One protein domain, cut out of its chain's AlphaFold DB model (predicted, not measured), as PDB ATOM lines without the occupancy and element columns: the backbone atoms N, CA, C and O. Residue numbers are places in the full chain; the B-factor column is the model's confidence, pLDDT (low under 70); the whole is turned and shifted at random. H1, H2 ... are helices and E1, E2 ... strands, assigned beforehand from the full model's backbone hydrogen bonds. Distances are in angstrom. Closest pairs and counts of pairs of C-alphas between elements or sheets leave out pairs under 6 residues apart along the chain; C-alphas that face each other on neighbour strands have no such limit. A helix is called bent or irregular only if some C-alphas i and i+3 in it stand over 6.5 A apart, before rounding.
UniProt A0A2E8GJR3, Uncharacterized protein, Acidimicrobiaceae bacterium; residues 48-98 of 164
ATOM      1  N   PRO A  48       6.628  -8.831   0.712       95.75
ATOM      2  CA  PRO A  48       5.539  -9.214  -0.172       95.75
ATOM      3  C   PRO A  48       5.657 -10.668  -0.627       95.75
ATOM      4  O   PRO A  48       6.680 -11.071  -1.178       95.75
ATOM      5  N   VAL A  49       4.565 -11.418  -0.499       97.06
ATOM      6  CA  VAL A  49       4.455 -12.796  -0.988       97.06
ATOM      7  C   VAL A  49       3.404 -12.886  -2.086       97.06
ATOM      8  O   VAL A  49       2.438 -12.121  -2.112       97.06
ATOM      9  N   ALA A  50       3.616 -13.788  -3.042       98.19
ATOM     10  CA  ALA A  50       2.618 -14.083  -4.060       98.19
ATOM     11  C   ALA A  50       1.534 -14.984  -3.461       98.19
ATOM     12  O   ALA A  50       1.844 -16.035  -2.895       98.19
ATOM     13  N   LEU A  51       0.273 -14.580  -3.610       98.06
ATOM     14  CA  LEU A  51      -0.851 -15.453  -3.304       98.06
ATOM     15  C   LEU A  51      -0.890 -16.579  -4.330       98.06
ATOM     16  O   LEU A  51      -0.812 -16.331  -5.541       98.06
ATOM     17  N   ASP A  52      -1.015 -17.808  -3.848       97.94
ATOM     18  CA  ASP A  52      -1.248 -18.943  -4.724       97.94
ATOM     19  C   ASP A  52      -2.673 -18.921  -5.306       97.94
ATOM     20  O   ASP A  52      -3.549 -18.141  -4.914       97.94
ATOM     21  N   SER A  53      -2.901 -19.769  -6.308       97.19
ATOM     22  CA  SER A  53      -4.183 -19.833  -7.008       97.19
ATOM     23  C   SER A  53      -5.350 -20.236  -6.106       97.19
ATOM     24  O   SER A  53      -6.480 -19.842  -6.380       97.19
ATOM     25  N   GLU A  54      -5.093 -21.020  -5.061       97.69
ATOM     26  CA  GLU A  54      -6.121 -21.474  -4.129       97.69
ATOM     27  C   GLU A  54      -6.528 -20.333  -3.192       97.69
ATOM     28  O   GLU A  54      -7.715 -20.040  -3.070       97.69
ATOM     29  N   SER A  55      -5.561 -19.589  -2.658       98.12
ATOM     30  CA  SER A  55      -5.779 -18.369  -1.880       98.12
ATOM     31  C   SER A  55      -6.557 -17.322  -2.677       98.12
ATOM     32  O   SER A  55      -7.509 -16.728  -2.176       98.12
ATOM     33  N   VAL A  56      -6.210 -17.118  -3.951       97.62
ATOM     34  CA  VAL A  56      -6.963 -16.226  -4.850       97.62
ATOM     35  C   VAL A  56      -8.413 -16.698  -5.002       97.62
ATOM     36  O   VAL A  56      -9.329 -15.891  -4.840       97.62
ATOM     37  N   ALA A  57      -8.630 -17.993  -5.255       97.06
ATOM     38  CA  ALA A  57      -9.964 -18.569  -5.425       97.06
ATOM     39  C   ALA A  57     -10.812 -18.524  -4.141       97.06
ATOM     40  O   ALA A  57     -12.029 -18.363  -4.216       97.06
ATOM     41  N   ILE A  58     -10.179 -18.627  -2.970       97.31
ATOM     42  CA  ILE A  58     -10.824 -18.463  -1.663       97.31
ATOM     43  C   ILE A  58     -11.271 -17.016  -1.464       97.31
ATOM     44  O   ILE A  58     -12.384 -16.779  -1.013       97.31
ATOM     45  N   LEU A  59     -10.419 -16.040  -1.779       96.69
ATOM     46  CA  LEU A  59     -10.636 -14.632  -1.429       96.69
ATOM     47  C   LEU A  59     -11.534 -13.878  -2.421       96.69
ATOM     48  O   LEU A  59     -12.213 -12.916  -2.042       96.69
ATOM     49  N   GLU A  60     -11.536 -14.282  -3.691       95.38
ATOM     50  CA  GLU A  60     -12.271 -13.611  -4.766       95.38
ATOM     51  C   GLU A  60     -13.793 -13.515  -4.517       95.38
ATOM     52  O   GLU A  60     -14.322 -12.400  -4.619       95.38
ATOM     53  N   PRO A  61     -14.508 -14.587  -4.109       94.94
ATOM     54  CA  PRO A  61     -15.954 -14.533  -3.863       94.94
ATOM     55  C   PRO A  61     -16.364 -13.550  -2.760       94.94
ATOM     56  O   PRO A  61     -17.485 -13.047  -2.769       94.94
ATOM     57  N   HIS A  62     -15.454 -13.251  -1.832       93.56
ATOM     58  CA  HIS A  62     -15.684 -12.344  -0.705       93.56
ATOM     59  C   HIS A  62     -15.271 -10.894  -1.015       93.56
ATOM     60  O   HIS A  62     -15.218 -10.050  -0.120       93.56
ATOM     61  N   GLY A  63     -14.938 -10.589  -2.278       93.00
ATOM     62  CA  GLY A  63     -14.556  -9.248  -2.733       93.00
ATOM     63  C   GLY A  63     -13.202  -8.762  -2.206       93.00
ATOM     64  O   GLY A  63     -12.830  -7.608  -2.434       93.00
ATOM     65  N   VAL A  64     -12.437  -9.627  -1.533       95.75
ATOM     66  CA  VAL A  64     -11.205  -9.247  -0.828       95.75
ATOM     67  C   VAL A  64     -10.139  -8.746  -1.802       95.75
ATOM     68  O   VAL A  64      -9.534  -7.705  -1.567       95.75
ATOM     69  N   LEU A  65      -9.961  -9.394  -2.955       96.31
ATOM     70  CA  LEU A  65      -8.944  -8.978  -3.933       96.31
ATOM     71  C   LEU A  65      -9.164  -7.554  -4.470       96.31
ATOM     72  O   LEU A  65      -8.200  -6.853  -4.779       96.31
ATOM     73  N   ALA A  66     -10.417  -7.098  -4.566       94.38
ATOM     74  CA  ALA A  66     -10.724  -5.733  -4.992       94.38
ATOM     75  C   ALA A  66     -10.304  -4.701  -3.933       94.38
ATOM     76  O   ALA A  66      -9.752  -3.660  -4.285       94.38
ATOM     77  N   VAL A  67     -10.514  -5.023  -2.653       94.75
ATOM     78  CA  VAL A  67     -10.094  -4.210  -1.501       94.75
ATOM     79  C   VAL A  67      -8.573  -4.133  -1.408       94.75
ATOM     80  O   VAL A  67      -8.023  -3.064  -1.165       94.75
ATOM     81  N   LEU A  68      -7.889  -5.255  -1.630       96.62
ATOM     82  CA  LEU A  68      -6.435  -5.352  -1.499       96.62
ATOM     83  C   LEU A  68      -5.677  -4.730  -2.677       96.62
ATOM     84  O   LEU A  68      -4.503  -4.391  -2.545       96.62
ATOM     85  N   ARG A  69      -6.328  -4.566  -3.835       96.25
ATOM     86  CA  ARG A  69      -5.699  -4.109  -5.082       96.25
ATOM     87  C   ARG A  69      -4.838  -2.841  -4.938       96.25
ATOM     88  O   ARG A  69      -3.749  -2.850  -5.511       96.25
ATOM     89  N   PRO A  70      -5.246  -1.783  -4.207       96.38
ATOM     90  CA  PRO A  70      -4.428  -0.578  -4.029       96.38
ATOM     91  C   PRO A  70      -3.146  -0.796  -3.211       96.38
ATOM     92  O   PRO A  70      -2.245   0.035  -3.276       96.38
ATOM     93  N   TYR A  71      -3.072  -1.886  -2.446       96.31
ATOM     94  CA  TYR A  71      -1.979  -2.201  -1.523       96.31
ATOM     95  C   TYR A  71      -1.044  -3.296  -2.053       96.31
ATOM     96  O   TYR A  71      -0.006  -3.571  -1.452       96.31
ATOM     97  N   ALA A  72      -1.404  -3.935  -3.166       96.62
ATOM     98  CA  ALA A  72      -0.618  -5.004  -3.761       96.62
ATOM     99  C   ALA A  72       0.663  -4.461  -4.417       96.62
ATOM    100  O   ALA A  72       0.639  -3.469  -5.149       96.62
ATOM    101  N   ALA A  73       1.773  -5.165  -4.210       97.25
ATOM    102  CA  ALA A  73       3.046  -4.907  -4.872       97.25
ATOM    103  C   ALA A  73       3.014  -5.307  -6.361       97.25
ATOM    104  O   ALA A  73       3.670  -4.677  -7.190       97.25
ATOM    105  N   ALA A  74       2.237  -6.337  -6.710       96.38
ATOM    106  CA  ALA A  74       2.000  -6.771  -8.085       96.38
ATOM    107  C   ALA A  74       0.599  -7.386  -8.228       96.38
ATOM    108  O   ALA A  74       0.010  -7.838  -7.252       96.38
ATOM    109  N   GLN A  75       0.060  -7.391  -9.451       92.75
ATOM    110  CA  GLN A  75      -1.289  -7.906  -9.745       92.75
ATOM    111  C   GLN A  75      -1.284  -9.263 -10.464       92.75
ATOM    112  O   GLN A  75      -2.322  -9.911 -10.542       92.75
ATOM    113  N   ASN A  76      -0.149  -9.681 -11.036       91.56
ATOM    114  CA  ASN A  76      -0.027 -10.966 -11.722       91.56
ATOM    115  C   ASN A  76       1.412 -11.530 -11.606       91.56
ATOM    116  O   ASN A  76       2.284 -11.075 -12.353       91.56
ATOM    117  N   PRO A  77       1.668 -12.490 -10.692       92.62
ATOM    118  CA  PRO A  77       0.738 -12.975  -9.663       92.62
ATOM    119  C   PRO A  77       0.352 -11.862  -8.673       92.62
ATOM    120  O   PRO A  77       1.034 -10.838  -8.586       92.62
ATOM    121  N   PHE A  78      -0.769 -12.028  -7.964       97.56
ATOM    122  CA  PHE A  78      -1.182 -11.066  -6.941       97.56
ATOM    123  C   PHE A  78      -0.208 -11.157  -5.762       97.56
ATOM    124  O   PHE A  78      -0.142 -12.185  -5.094       97.56
ATOM    125  N   THR A  79       0.570 -10.105  -5.529       98.38
ATOM    126  CA  THR A  79       1.648 -10.090  -4.532       98.38
ATOM    127  C   THR A  79       1.391  -8.997  -3.511       98.38
ATOM    128  O   THR A  79       1.198  -7.841  -3.888       98.38
ATOM    129  N   ILE A  80       1.412  -9.332  -2.222       98.12
ATOM    130  CA  ILE A  80       1.118  -8.402  -1.128       98.12
ATOM    131  C   ILE A  80       1.879  -8.802   0.142       98.12
ATOM    132  O   ILE A  80       2.145  -9.979   0.364       98.12
ATOM    133  N   ALA A  81       2.263  -7.820   0.958       97.44
ATOM    134  CA  ALA A  81       2.845  -8.069   2.278       97.44
ATOM    135  C   ALA A  81       1.750  -8.383   3.308       97.44
ATOM    136  O   ALA A  81       0.675  -7.783   3.231       97.44
ATOM    137  N   SER A  82       2.024  -9.247   4.291       96.31
ATOM    138  CA  SER A  82       1.031  -9.621   5.318       96.31
ATOM    139  C   SER A  82       0.495  -8.400   6.065       96.31
ATOM    140  O   SER A  82      -0.713  -8.204   6.139       96.31
ATOM    141  N   LEU A  83       1.373  -7.475   6.471       96.44
ATOM    142  CA  LEU A  83       0.957  -6.243   7.147       96.44
ATOM    143  C   LEU A  83      -0.021  -5.408   6.298       96.44
ATOM    144  O   LEU A  83      -0.985  -4.834   6.809       96.44
ATOM    145  N   ALA A  84       0.222  -5.312   4.988       97.06
ATOM    146  CA  ALA A  84      -0.649  -4.575   4.077       97.06
ATOM    147  C   ALA A  84      -1.978  -5.310   3.850       97.06
ATOM    148  O   ALA A  84      -3.030  -4.671   3.801       97.06
ATOM    149  N   PHE A  85      -1.928  -6.642   3.751       97.75
ATOM    150  CA  PHE A  85      -3.098  -7.508   3.676       97.75
ATOM    151  C   PHE A  85      -3.999  -7.316   4.899       97.75
ATOM    152  O   PHE A  85      -5.174  -6.994   4.748       97.75
ATOM    153  N   GLU A  86      -3.439  -7.440   6.099       97.56
ATOM    154  CA  GLU A  86      -4.177  -7.391   7.359       97.56
ATOM    155  C   GLU A  86      -4.773  -6.007   7.609       97.56
ATOM    156  O   GLU A  86      -5.959  -5.889   7.903       97.56
ATOM    157  N   ASN A  87      -4.005  -4.936   7.399       95.88
ATOM    158  CA  ASN A  87      -4.514  -3.576   7.588       95.88
ATOM    159  C   ASN A  87      -5.670  -3.240   6.635       95.88
ATOM    160  O   ASN A  87      -6.687  -2.679   7.054       95.88
ATOM    161  N   ALA A  88      -5.537  -3.593   5.353       96.50
ATOM    162  CA  ALA A  88      -6.585  -3.351   4.368       96.50
ATOM    163  C   ALA A  88      -7.819  -4.229   4.628       96.50
ATOM    164  O   ALA A  88      -8.955  -3.748   4.565       96.50
ATOM    165  N   LEU A  89      -7.610  -5.506   4.963       97.12
ATOM    166  CA  LEU A  89      -8.698  -6.441   5.221       97.12
ATOM    167  C   LEU A  89      -9.440  -6.113   6.516       97.12
ATOM    168  O   LEU A  89     -10.668  -6.155   6.528       97.12
ATOM    169  N   LYS A  90      -8.737  -5.693   7.571       96.81
ATOM    170  CA  LYS A  90      -9.345  -5.230   8.822       96.81
ATOM    171  C   LYS A  90     -10.230  -4.013   8.603       96.81
ATOM    172  O   LYS A  90     -11.347  -3.986   9.113       96.81
ATOM    173  N   HIS A  91      -9.795  -3.042   7.799       94.19
ATOM    174  CA  HIS A  91     -10.651  -1.911   7.435       94.19
ATOM    175  C   HIS A  91     -11.943  -2.379   6.747       94.19
ATOM    176  O   HIS A  91     -13.032  -1.900   7.055       94.19
ATOM    177  N   HIS A  92     -11.836  -3.372   5.863       95.00
ATOM    178  CA  HIS A  92     -12.996  -3.979   5.219       95.00
ATOM    179  C   HIS A  92     -13.864  -4.801   6.184       95.00
ATOM    180  O   HIS A  92     -15.079  -4.841   6.004       95.00
ATOM    181  N   CYS A  93     -13.292  -5.447   7.202       96.00
ATOM    182  CA  CYS A  93     -14.039  -6.082   8.293       96.00
ATOM    183  C   CYS A  93     -14.828  -5.047   9.096       96.00
ATOM    184  O   CYS A  93     -16.025  -5.200   9.247       96.00
ATOM    185  N   VAL A  94     -14.208  -3.949   9.524       93.62
ATOM    186  CA  VAL A  94     -14.896  -2.899  10.299       93.62
ATOM    187  C   VAL A  94     -16.028  -2.229   9.505       93.62
ATOM    188  O   VAL A  94     -17.011  -1.775  10.084       93.62
ATOM    189  N   ALA A  95     -15.916  -2.170   8.176       92.94
ATOM    190  CA  ALA A  95     -16.976  -1.664   7.304       92.94
ATOM    191  C   ALA A  95     -18.125  -2.669   7.060       92.94
ATOM    192  O   ALA A  95     -19.132  -2.312   6.447       92.94
ATOM    193  N   ASP A  96     -17.979  -3.919   7.499       93.88
ATOM    194  CA  ASP A  96     -18.957  -4.991   7.337       93.88
ATOM    195  C   ASP A  96     -19.923  -5.006   8.524       93.88
ATOM    196  O   ASP A  96     -19.515  -5.160   9.670       93.88
ATOM    197  N   MET A  97     -21.226  -4.879   8.260       93.94
ATOM    198  CA  MET A  97     -22.238  -4.826   9.324       93.94
ATOM    199  C   MET A  97     -22.365  -6.137  10.116       93.94
ATOM    200  O   MET A  97     -23.053  -6.157  11.135       93.94
ATOM    201  N   LEU A  98     -21.745  -7.223   9.648       97.06
ATOM    202  CA  LEU A  98     -21.732  -8.522  10.316       97.06
ATOM    203  C   LEU A  98     -20.431  -8.796  11.079       97.06
ATOM    204  O   LEU A  98     -20.317  -9.849  11.702       97.06
TER     205      LEU A  98
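AT A GLANCE: This is residues 48 to 98 of the 164 residues of an uncharacterized protein of Acidimicrobiaceae bacterium (UniProt A0A2E8GJR3). A small ladder of two strands, E1 and E2, stands at one end of the domain, and from that end H1 and H3 run along opposite sides of the body. H2 lies between them and crosses H3 steeply, while residues 93 to 98 stick out beyond the far end of the body. The printed part has 51 residues, with three named helices and two named strands in the order E1, H1, H2, E2, H3; the sheet, in the order E1 - E2, is antiparallel and the class is mostly helix. The whole is compact, with a radius of gyration of the C-alphas of 10.5 A, and only just elongated, spanning 31 by 20 by 14 A.

HOW THE PARTS SIT: E1, residues 48 to 50, is the antiparallel neighbour of E2, residues 78 to 81, with 149 degrees between their directions. N 49 and O 80 are within hydrogen-bond range at 2.9 A, and so are N 80 and O 49 at 3.0 A. H1, residues 53 to 62, is apart from E2, but only just, the closest C-alphas being 8.0 A apart. H1 and H2, residues 64 to 71, are close but not clearly touching, about perpendicular at 75 degrees; their closest C-alphas, of Leu 59 and Leu 65, are 6.4 A apart. The closest C-alphas of H2 and E2, of Tyr 71 and Ile 80, are 6.9 A apart. Residues 74 to 75 pair antiparallel with residues 78 to 79 of E2. H2 and H3, residues 82 to 94, touch at a steep tilt of 55 degrees, opposite ways; their closest C-alphas, of Leu 68 and Ala 88, are 6.2 A apart. H1 and H3 are apart. Every O i to N i+4 pair is within hydrogen-bond range in H3, against 4 of 6 in H1 and 2 of 4 in H2.

IN THESE COORDINATES: E1 begins at C-alpha 48 (5.539, -9.214, -0.172) and measures 6.9 A. H1 measures 15.1 A and is irregular, but only just: C-alphas 58 and 61 are 6.8 A apart. H2 measures 11.6 A and is irregular, with C-alphas 67 and 70 7.2 A apart. E2 measures 10.5 A and begins at C-alpha 78 (-1.182, -11.066, -6.941). H3 measures 18.0 A and ends at C-alpha 94 (-14.896, -2.899, 10.299).

THE WHOLE: The two C-alphas farthest apart, of Asn 76 and Met 97, are 31.2 A apart. The printed part has no cut. The links E1 to H1, H1 to H2 and E2 to H3 are tight, H2 to E2 is short, and no link is long. Residues 93 to 98, of which 93 and 94 belong to H3, stand free. The mean pLDDT of the printed part is 96.1, and no printed residue is under 70.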